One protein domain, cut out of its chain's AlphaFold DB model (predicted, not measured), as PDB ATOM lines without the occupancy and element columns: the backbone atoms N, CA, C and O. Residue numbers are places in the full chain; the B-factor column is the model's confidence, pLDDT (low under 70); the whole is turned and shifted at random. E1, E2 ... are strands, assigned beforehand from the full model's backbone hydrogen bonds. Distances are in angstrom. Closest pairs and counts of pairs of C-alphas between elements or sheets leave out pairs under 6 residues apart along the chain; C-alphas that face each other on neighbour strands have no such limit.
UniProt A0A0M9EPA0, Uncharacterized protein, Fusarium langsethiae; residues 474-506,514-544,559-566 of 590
ATOM      1  N   THR A 474      32.399 -50.652 -13.979       47.03
ATOM      2  CA  THR A 474      32.784 -51.586 -12.909       47.03
ATOM      3  C   THR A 474      33.897 -51.014 -12.023       47.03
ATOM      4  O   THR A 474      35.002 -51.550 -11.943       47.03
ATOM      5  N   VAL A 475      33.592 -49.913 -11.326       61.12
ATOM      6  CA  VAL A 475      34.496 -49.245 -10.373       61.12
ATOM      7  C   VAL A 475      34.928 -50.230  -9.283       61.12
ATOM      8  O   VAL A 475      34.116 -50.647  -8.452       61.12
ATOM      9  N   THR A 476      36.211 -50.607  -9.262       73.00
ATOM     10  CA  THR A 476      36.663 -51.783  -8.495       73.00
ATOM     11  C   THR A 476      36.589 -51.585  -6.983       73.00
ATOM     12  O   THR A 476      36.445 -52.561  -6.238       73.00
ATOM     13  N   LYS A 477      36.666 -50.326  -6.528       84.50
ATOM     14  CA  LYS A 477      36.627 -49.908  -5.120       84.50
ATOM     15  C   LYS A 477      35.783 -48.656  -4.932       84.50
ATOM     16  O   LYS A 477      36.049 -47.617  -5.536       84.50
ATOM     17  N   GLN A 478      34.832 -48.732  -4.014       93.62
ATOM     18  CA  GLN A 478      34.005 -47.609  -3.580       93.62
ATOM     19  C   GLN A 478      34.058 -47.490  -2.056       93.62
ATOM     20  O   GLN A 478      34.289 -48.476  -1.354       93.62
ATOM     21  N   VAL A 479      33.839 -46.286  -1.541       94.50
ATOM     22  CA  VAL A 479      33.638 -46.025  -0.112       94.50
ATOM     23  C   VAL A 479      32.216 -45.512   0.056       94.50
ATOM     24  O   VAL A 479      31.864 -44.494  -0.532       94.50
ATOM     25  N   VAL A 480      31.396 -46.228   0.821       95.88
ATOM     26  CA  VAL A 480      29.971 -45.931   1.001       95.88
ATOM     27  C   VAL A 480      29.671 -45.493   2.430       95.88
ATOM     28  O   VAL A 480      30.242 -46.028   3.382       95.88
ATOM     29  N   ASN A 481      28.775 -44.527   2.588       96.50
ATOM     30  CA  ASN A 481      28.341 -44.003   3.879       96.50
ATOM     31  C   ASN A 481      26.846 -43.664   3.849       96.50
ATOM     32  O   ASN A 481      26.306 -43.369   2.787       96.50
ATOM     33  N   LEU A 482      26.177 -43.654   5.000       95.94
ATOM     34  CA  LEU A 482      24.808 -43.149   5.119       95.94
ATOM     35  C   LEU A 482      24.862 -41.747   5.743       95.94
ATOM     36  O   LEU A 482      25.012 -41.588   6.952       95.94
ATOM     37  N   GLY A 483      24.813 -40.717   4.900       92.19
ATOM     38  CA  GLY A 483      24.820 -39.315   5.312       92.19
ATOM     39  C   GLY A 483      23.447 -38.822   5.778       92.19
ATOM     40  O   GLY A 483      22.441 -39.537   5.736       92.19
ATOM     41  N   THR A 484      23.365 -37.551   6.181       89.75
ATOM     42  CA  THR A 484      22.076 -36.905   6.514       89.75
ATOM     43  C   THR A 484      21.136 -36.816   5.313       89.75
ATOM     44  O   THR A 484      19.924 -36.735   5.486       89.75
ATOM     45  N   ASN A 485      21.697 -36.846   4.102       87.31
ATOM     46  CA  ASN A 485      20.989 -36.625   2.843       87.31
ATOM     47  C   ASN A 485      20.679 -37.940   2.094       87.31
ATOM     48  O   ASN A 485      20.084 -37.898   1.020       87.31
ATOM     49  N   GLY A 486      21.087 -39.095   2.637       91.50
ATOM     50  CA  GLY A 486      20.955 -40.411   2.005       91.50
ATOM     51  C   GLY A 486      22.287 -41.159   1.876       91.50
ATOM     52  O   GLY A 486      23.248 -40.860   2.582       91.50
ATOM     53  N   LEU A 487      22.337 -42.162   0.998       93.94
ATOM     54  CA  LEU A 487      23.526 -42.974   0.738       93.94
ATOM     55  C   LEU A 487      24.534 -42.173  -0.094       93.94
ATOM     56  O   LEU A 487      24.254 -41.804  -1.230       93.94
ATOM     57  N   GLU A 488      25.718 -41.946   0.456       95.00
ATOM     58  CA  GLU A 488      26.863 -41.347  -0.221       95.00
ATOM     59  C   GLU A 488      27.781 -42.466  -0.727       95.00
ATOM     60  O   GLU A 488      28.240 -43.298   0.057       95.00
ATOM     61  N   VAL A 489      28.057 -42.495  -2.031       95.06
ATOM     62  CA  VAL A 489      28.974 -43.447  -2.677       95.06
ATOM     63  C   VAL A 489      30.122 -42.665  -3.297       95.06
ATOM     64  O   VAL A 489      29.938 -41.942  -4.276       95.06
ATOM     65  N   VAL A 490      31.313 -42.813  -2.722       93.19
ATOM     66  CA  VAL A 490      32.554 -42.212  -3.217       93.19
ATOM     67  C   VAL A 490      33.297 -43.229  -4.076       93.19
ATOM     68  O   VAL A 490      33.676 -44.305  -3.602       93.19
ATOM     69  N   ASN A 491      33.555 -42.888  -5.334       89.19
ATOM     70  CA  ASN A 491      34.464 -43.638  -6.191       89.19
ATOM     71  C   ASN A 491      35.898 -43.472  -5.650       89.19
ATOM     72  O   ASN A 491      36.442 -42.368  -5.648       89.19
ATOM     73  N   ASN A 492      36.534 -44.554  -5.189       88.12
ATOM     74  CA  ASN A 492      37.866 -44.478  -4.572       88.12
ATOM     75  C   ASN A 492      38.990 -44.244  -5.607       88.12
ATOM     76  O   ASN A 492      40.139 -44.015  -5.227       88.12
ATOM     77  N   GLU A 493      38.699 -44.341  -6.903       83.38
ATOM     78  CA  GLU A 493      39.668 -44.155  -7.988       83.38
ATOM     79  C   GLU A 493      39.621 -42.726  -8.557       83.38
ATOM     80  O   GLU A 493      40.678 -42.157  -8.829       83.38
ATOM     81  N   THR A 494      38.434 -42.112  -8.669       88.06
ATOM     82  CA  THR A 494      38.273 -40.717  -9.145       88.06
ATOM     83  C   THR A 494      38.106 -39.684  -8.026       88.06
ATOM     84  O   THR A 494      38.414 -38.511  -8.229       88.06
ATOM     85  N   GLY A 495      37.649 -40.097  -6.840       88.19
ATOM     86  CA  GLY A 495      37.290 -39.205  -5.733       88.19
ATOM     87  C   GLY A 495      35.913 -38.543  -5.871       88.19
ATOM     88  O   GLY A 495      35.569 -37.693  -5.052       88.19
ATOM     89  N   GLU A 496      35.130 -38.907  -6.888       87.12
ATOM     90  CA  GLU A 496      33.782 -38.374  -7.115       87.12
ATOM     91  C   GLU A 496      32.769 -38.996  -6.146       87.12
ATOM     92  O   GLU A 496      32.773 -40.210  -5.931       87.12
ATOM     93  N   THR A 497      31.872 -38.172  -5.600       88.00
ATOM     94  CA  THR A 497      30.816 -38.594  -4.667       88.00
ATOM     95  C   THR A 497      29.448 -38.473  -5.322       88.00
ATOM     96  O   THR A 497      29.051 -37.382  -5.728       88.00
ATOM     97  N   SER A 498      28.703 -39.576  -5.363       91.19
ATOM     98  CA  SER A 498      27.273 -39.596  -5.691       91.19
ATOM     99  C   SER A 498      26.443 -39.693  -4.409       91.19
ATOM    100  O   SER A 498      26.839 -40.397  -3.481       91.19
ATOM    101  N   THR A 499      25.294 -39.020  -4.350       89.88
ATOM    102  CA  THR A 499      24.375 -39.075  -3.199       89.88
ATOM    103  C   THR A 499      22.990 -39.516  -3.653       89.88
ATOM    104  O   THR A 499      22.417 -38.915  -4.560       89.88
ATOM    105  N   TYR A 500      22.446 -40.545  -3.005       89.38
ATOM    106  CA  TYR A 500      21.165 -41.165  -3.340       89.38
ATOM    107  C   TYR A 500      20.203 -41.064  -2.157       89.38
ATOM    108  O   TYR A 500      20.532 -41.500  -1.054       89.38
ATOM    109  N   ALA A 501      19.005 -40.520  -2.369       88.94
ATOM    110  CA  ALA A 501      17.987 -40.465  -1.325       88.94
ATOM    111  C   ALA A 501      17.544 -41.888  -0.934       88.94
ATOM    112  O   ALA A 501      17.132 -42.668  -1.788       88.94
ATOM    113  N   VAL A 502      17.607 -42.215   0.361       88.94
ATOM    114  CA  VAL A 502      17.130 -43.499   0.902       88.94
ATOM    115  C   VAL A 502      15.974 -43.209   1.856       88.94
ATOM    116  O   VAL A 502      16.234 -42.681   2.939       88.94
ATOM    117  N   PRO A 503      14.712 -43.497   1.494       86.38
ATOM    118  CA  PRO A 503      13.577 -43.262   2.381       86.38
ATOM    119  C   PRO A 503      13.592 -44.237   3.564       86.38
ATOM    120  O   PRO A 503      13.977 -45.400   3.429       86.38
ATOM    121  N   ALA A 504      13.153 -43.780   4.736       85.12
ATOM    122  CA  ALA A 504      12.982 -44.642   5.900       85.12
ATOM    123  C   ALA A 504      11.953 -45.758   5.627       85.12
ATOM    124  O   ALA A 504      10.929 -45.541   4.981       85.12
ATOM    125  N   ALA A 505      12.208 -46.966   6.140       79.44
ATOM    126  CA  ALA A 505      11.359 -48.125   5.882       79.44
ATOM    127  C   ALA A 505       9.920 -47.901   6.387       79.44
ATOM    128  O   ALA A 505       9.699 -47.676   7.577       79.44
ATOM    129  N   GLY A 506       8.943 -47.978   5.478       75.62
ATOM    130  CA  GLY A 506       7.533 -47.700   5.769       75.62
ATOM    131  C   GLY A 506       7.133 -46.218   5.717       75.62
ATOM    132  O   GLY A 506       5.979 -45.904   6.006       75.62
ATOM    133  N   LEU A 514      10.746 -36.631   1.904       77.00
ATOM    134  CA  LEU A 514      11.190 -37.954   2.351       77.00
ATOM    135  C   LEU A 514      12.009 -37.862   3.646       77.00
ATOM    136  O   LEU A 514      13.061 -37.225   3.683       77.00
ATOM    137  N   VAL A 515      11.570 -38.569   4.689       78.81
ATOM    138  CA  VAL A 515      12.387 -38.810   5.886       78.81
ATOM    139  C   VAL A 515      13.502 -39.798   5.512       78.81
ATOM    140  O   VAL A 515      13.180 -40.914   5.093       78.81
ATOM    141  N   PRO A 516      14.793 -39.434   5.644       84.56
ATOM    142  CA  PRO A 516      15.891 -40.324   5.288       84.56
ATOM    143  C   PRO A 516      15.989 -41.508   6.260       84.56
ATOM    144  O   PRO A 516      15.699 -41.386   7.452       84.56
ATOM    145  N   ALA A 517      16.416 -42.662   5.753       89.56
ATOM    146  CA  ALA A 517      16.658 -43.848   6.562       89.56
ATOM    147  C   ALA A 517      17.814 -43.625   7.549       89.56
ATOM    148  O   ALA A 517      18.893 -43.174   7.168       89.56
ATOM    149  N   SER A 518      17.612 -44.017   8.810       91.50
ATOM    150  CA  SER A 518      18.674 -44.055   9.820       91.50
ATOM    151  C   SER A 518      19.551 -45.310   9.731       91.50
ATOM    152  O   SER A 518      20.669 -45.307  10.240       91.50
ATOM    153  N   VAL A 519      19.059 -46.373   9.078       91.31
ATOM    154  CA  VAL A 519      19.781 -47.627   8.823       91.31
ATOM    155  C   VAL A 519      19.431 -48.153   7.430       91.31
ATOM    156  O   VAL A 519      18.250 -48.297   7.095       91.31
ATOM    157  N   ALA A 520      20.447 -48.497   6.643       92.25
ATOM    158  CA  ALA A 520      20.305 -49.124   5.330       92.25
ATOM    159  C   ALA A 520      21.276 -50.303   5.182       92.25
ATOM    160  O   ALA A 520      22.370 -50.281   5.739       92.25
ATOM    161  N   VAL A 521      20.907 -51.326   4.416       90.12
ATOM    162  CA  VAL A 521      21.840 -52.367   3.956       90.12
ATOM    163  C   VAL A 521      22.242 -52.048   2.523       90.12
ATOM    164  O   VAL A 521      21.359 -51.801   1.713       90.12
ATOM    165  N   TYR A 522      23.539 -52.074   2.207       90.94
ATOM    166  CA  TYR A 522      24.078 -51.924   0.851       90.94
ATOM    167  C   TYR A 522      25.113 -53.018   0.569       90.94
ATOM    168  O   TYR A 522      26.087 -53.165   1.309       90.94
ATOM    169  N   ASN A 523      24.904 -53.807  -0.492       88.31
ATOM    170  CA  ASN A 523      25.764 -54.939  -0.880       88.31
ATOM    171  C   ASN A 523      26.121 -55.881   0.300       88.31
ATOM    172  O   ASN A 523      27.260 -56.315   0.456       88.31
ATOM    173  N   GLY A 524      25.147 -56.143   1.182       85.19
ATOM    174  CA  GLY A 524      25.308 -56.981   2.378       85.19
ATOM    175  C   GLY A 524      25.919 -56.297   3.611       85.19
ATOM    176  O   GLY A 524      25.954 -56.914   4.674       85.19
ATOM    177  N   HIS A 525      26.356 -55.037   3.519       88.31
ATOM    178  CA  HIS A 525      26.844 -54.255   4.658       88.31
ATOM    179  C   HIS A 525      25.738 -53.373   5.245       88.31
ATOM    180  O   HIS A 525      25.121 -52.596   4.520       88.31
ATOM    181  N   THR A 526      25.518 -53.443   6.559       92.94
ATOM    182  CA  THR A 526      24.670 -52.478   7.275       92.94
ATOM    183  C   THR A 526      25.418 -51.159   7.464       92.94
ATOM    184  O   THR A 526      26.555 -51.154   7.938       92.94
ATOM    185  N   LEU A 527      24.764 -50.055   7.117       94.38
ATOM    186  CA  LEU A 527      25.219 -48.679   7.272       94.38
ATOM    187  C   LEU A 527      24.250 -47.946   8.208       94.38
ATOM    188  O   LEU A 527      23.033 -48.044   8.042       94.38
ATOM    189  N   GLU A 528      24.788 -47.199   9.167       94.69
ATOM    190  CA  GLU A 528      24.027 -46.364  10.105       94.69
ATOM    191  C   GLU A 528      24.244 -44.884   9.771       94.69
ATOM    192  O   GLU A 528      25.330 -44.495   9.335       94.69
ATOM    193  N   GLN A 529      23.220 -44.050   9.955       95.19
ATOM    194  CA  GLN A 529      23.276 -42.643   9.565       95.19
ATOM    195  C   GLN A 529      24.278 -41.853  10.423       95.19
ATOM    196  O   GLN A 529      24.140 -41.769  11.642       95.19
ATOM    197  N   GLY A 530      25.285 -41.263   9.775       92.62
ATOM    198  CA  GLY A 530      26.430 -40.634  10.446       92.62
ATOM    199  C   GLY A 530      27.466 -41.627  10.994       92.62
ATOM    200  O   GLY A 530      28.353 -41.222  11.747       92.62
ATOM    201  N   GLY A 531      27.357 -42.911  10.640       94.44
ATOM    202  CA  GLY A 531      28.296 -43.963  11.019       94.44
ATOM    203  C   GLY A 531      29.640 -43.912  10.270       94.44
ATOM    204  O   GLY A 531      29.913 -42.994   9.493       94.44
ATOM    205  N   PRO A 532      30.526 -44.897  10.507       93.81
ATOM    206  CA  PRO A 532      31.788 -45.012   9.787       93.81
ATOM    207  C   PRO A 532      31.565 -45.514   8.352       93.81
ATOM    208  O   PRO A 532      30.902 -46.527   8.133       93.81
ATOM    209  N   ALA A 533      32.188 -44.847   7.379       94.31
ATOM    210  CA  ALA A 533      32.123 -45.253   5.979       94.31
ATOM    211  C   ALA A 533      32.786 -46.626   5.733       94.31
ATOM    212  O   ALA A 533      33.854 -46.930   6.277       94.31
ATOM    213  N   VAL A 534      32.175 -47.440   4.872       95.19
ATOM    214  CA  VAL A 534      32.582 -48.818   4.560       95.19
ATOM    215  C   VAL A 534      33.200 -48.880   3.163       95.19
ATOM    216  O   VAL A 534      32.640 -48.361   2.204       95.19
ATOM    217  N   THR A 535      34.351 -49.538   3.012       94.38
ATOM    218  CA  THR A 535      34.933 -49.805   1.685       94.38
ATOM    219  C   THR A 535      34.338 -51.077   1.088       94.38
ATOM    220  O   THR A 535      34.430 -52.142   1.695       94.38
ATOM    221  N   VAL A 536      33.780 -50.977  -0.118       90.88
ATOM    222  CA  VAL A 536      33.155 -52.083  -0.854       90.88
ATOM    223  C   VAL A 536      33.919 -52.322  -2.159       90.88
ATOM    224  O   VAL A 536      34.253 -51.385  -2.886       90.88
ATOM    225  N   THR A 537      34.206 -53.588  -2.460       85.56
ATOM    226  CA  THR A 537      34.831 -54.027  -3.720       85.56
ATOM    227  C   THR A 537      33.820 -54.731  -4.613       85.56
ATOM    228  O   THR A 537      32.983 -55.476  -4.106       85.56
ATOM    229  N   ASN A 538      33.951 -54.569  -5.933       71.38
ATOM    230  CA  ASN A 538      33.070 -55.173  -6.946       71.38
ATOM    231  C   ASN A 538      31.584 -54.756  -6.835       71.38
ATOM    232  O   ASN A 538      30.699 -55.528  -7.199       71.38
ATOM    233  N   ALA A 539      31.294 -53.554  -6.328       63.66
ATOM    234  CA  ALA A 539      29.935 -53.015  -6.331       63.66
ATOM    235  C   ALA A 539      29.562 -52.485  -7.727       63.66
ATOM    236  O   ALA A 539      30.309 -51.708  -8.324       63.66
ATOM    237  N   ILE A 540      28.404 -52.902  -8.240       50.88
ATOM    238  CA  ILE A 540      27.870 -52.434  -9.523       50.88
ATOM    239  C   ILE A 540      27.267 -51.042  -9.312       50.88
ATOM    240  O   ILE A 540      26.230 -50.908  -8.665       50.88
ATOM    241  N   VAL A 541      27.906 -50.012  -9.871       44.25
ATOM    242  CA  VAL A 541      27.337 -48.661  -9.935       44.25
ATOM    243  C   VAL A 541      26.518 -48.543 -11.213       44.25
ATOM    244  O   VAL A 541      27.067 -48.469 -12.311       44.25
ATOM    245  N   MET A 542      25.197 -48.488 -11.065       36.09
ATOM    246  CA  MET A 542      24.359 -47.803 -12.047       36.09
ATOM    247  C   MET A 542      24.501 -46.299 -11.811       36.09
ATOM    248  O   MET A 542      24.468 -45.862 -10.663       36.09
ATOM    249  N   THR A 543      24.674 -45.513 -12.871       32.59
ATOM    250  CA  THR A 543      24.776 -44.044 -12.826       32.59
ATOM    251  C   THR A 543      23.409 -43.399 -13.081       32.59
ATOM    252  O   THR A 543      22.962 -43.412 -14.230       32.59
ATOM    253  N   PRO A 544      22.733 -42.821 -12.071       37.06
ATOM    254  CA  PRO A 544      21.481 -42.089 -12.245       37.06
ATOM    255  C   PRO A 544      21.746 -40.584 -12.411       37.06
ATOM    256  O   PRO A 544      22.843 -40.094 -12.138       37.06
ATOM    257  N   THR A 559      20.907 -54.197  -4.044       43.88
ATOM    258  CA  THR A 559      20.252 -54.579  -2.776       43.88
ATOM    259  C   THR A 559      20.431 -53.503  -1.701       43.88
ATOM    260  O   THR A 559      21.115 -53.705  -0.695       43.88
ATOM    261  N   LEU A 560      19.816 -52.345  -1.950       45.59
ATOM    262  CA  LEU A 560      19.698 -51.214  -1.044       45.59
ATOM    263  C   LEU A 560      18.339 -51.269  -0.342       45.59
ATOM    264  O   LEU A 560      17.320 -50.915  -0.925       45.59
ATOM    265  N   SER A 561      18.310 -51.718   0.912       56.16
ATOM    266  CA  SER A 561      17.066 -51.801   1.692       56.16
ATOM    267  C   SER A 561      17.187 -51.036   3.001       56.16
ATOM    268  O   SER A 561      18.098 -51.286   3.794       56.16
ATOM    269  N   ALA A 562      16.248 -50.123   3.252       54.22
ATOM    270  CA  ALA A 562      16.096 -49.491   4.557       54.22
ATOM    271  C   ALA A 562      15.607 -50.524   5.585       54.22
ATOM    272  O   ALA A 562      14.692 -51.304   5.311       54.22
ATOM    273  N   VAL A 563      16.201 -50.535   6.779       60.72
ATOM    274  CA  VAL A 563      15.836 -51.499   7.830       60.72
ATOM    275  C   VAL A 563      14.772 -50.889   8.738       60.72
ATOM    276  O   VAL A 563      14.998 -49.869   9.384       60.72
ATOM    277  N   ALA A 564      13.603 -51.526   8.819       47.91
ATOM    278  CA  ALA A 564      12.568 -51.130   9.770       47.91
ATOM    279  C   ALA A 564      12.992 -51.469  11.209       47.91
ATOM    280  O   ALA A 564      13.357 -52.610  11.505       47.91
ATOM    281  N   ASN A 565      12.879 -50.498  12.123       38.47
ATOM    282  CA  ASN A 565      13.139 -50.680  13.554       38.47
ATOM    283  C   ASN A 565      12.052 -51.552  14.213       38.47
ATOM    284  O   ASN A 565      11.135 -51.058  14.868       38.47
ATOM    285  N   SER A 566      12.152 -52.868  14.023       32.41
ATOM    286  CA  SER A 566      11.239 -53.846  14.614       32.41
ATOM    287  C   SER A 566      11.584 -54.126  16.085       32.41
ATOM    288  O   SER A 566      12.728 -54.491  16.379       32.41
TER     289      SER A 566
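This is residues 474 to 506, 514 to 544 and 559 to 566 of the 590 residues of an uncharacterized protein of Fusarium langsethiae (UniProt A0A0M9EPA0). A strongly twisted sheet of four strands, E3 E2 E1 E6, and a small hairpin, E4 and E5, make a loose two-sheet sandwich, the hairpin covering only part of the larger sheet, near the end of E1. A short stretch close to the last printed residue, residues 561 to 562, pairs along the side of E4, and the chain passes from the small sheet back to the large one between E5 and E6. The printed part has 72 residues, with no named helix and six named strands, E1 to E6 in order along the chain; both sheets are antiparallel, and the class is all strand, though under half of the residues, 29 of 72, are in named strands. The whole is compact, with a radius of gyration of the C-alphas of 11.7 A, and elongated, spanning 36 by 22 by 20 A.

E1, residues 477 to 483, and E2, residues 486 to 491, form a hairpin over a tight link of 2 residues. They are antiparallel at 157 degrees, with N 481 and O 488 2.9 A apart and N 488 and O 481 2.8 A apart, within hydrogen-bond range. E3, residues 497 to 500, forms a hairpin with E2 at 152 degrees, and N 498 and O 489 are 2.9 A apart, within hydrogen-bond range. E1, E2 and E3 are a meander, each strand the antiparallel neighbour of the one before. E4, residues 519 to 522, and E5, residues 525 to 528, form a hairpin at 153 degrees; N 522 and O 525 are 2.9 A apart, within hydrogen-bond range. Residues 520 to 521 of E4 also pair, antiparallel, with residues 561 to 562. E6, residues 534 to 537, is the antiparallel neighbour of E1 at 147 degrees, with N 480 and O 534 2.8 A apart, within hydrogen-bond range. The order across the larger sheet is E3 E2 E1 E6, with E3 and E6 as edge strands; it is only just strongly twisted, its C-alphas lying up to 4.3 A off the best plane. The two sheets are a sandwich, two sheets face to face: the parts that face each other are 9.2 A centre to centre, their best planes are 27 degrees apart, and the strands of the one stand at 33 degrees to those of the other. The closest C-alphas of E1 and E5 are those of Leu 482 and Leu 527, 5.9 A apart, and those of E1 and E4 are Leu 482 and Ala 520, 7.5 A apart. E2 and E4 are only just apart, at 8.3 A; E3 and E5 are apart, as are E4 and E6.

E1 begins at C-alpha 477 at (36.627, -49.908, -5.120) and is the longest strand, 19.0 A from first to last C-alpha. E2 measures 16.1 A in the same way. E3 is 10.1 A long, while E4, E5 and E6 are each 10.0 A long. E4 begins at C-alpha 519 at (19.781, -47.627, 8.823), and E6 ends at C-alpha 537 at (34.831, -54.027, -3.720).

The two C-alphas farthest apart are those of Thr 494 and Ser 566, 38.3 A. Residues 507 to 513 are not printed, and C-alphas 506 and 514 are 11.0 A apart across that cut, which lies in the link from E3 to E4. Residues 545 to 558 are not printed either, with 15.7 A between C-alphas 544 and 559. The links that are printed whole are tight. The mean pLDDT of the printed part is 79.8; the model's confidence is under 70 at residues 474 to 475, 539 to 544 and 559 to 566.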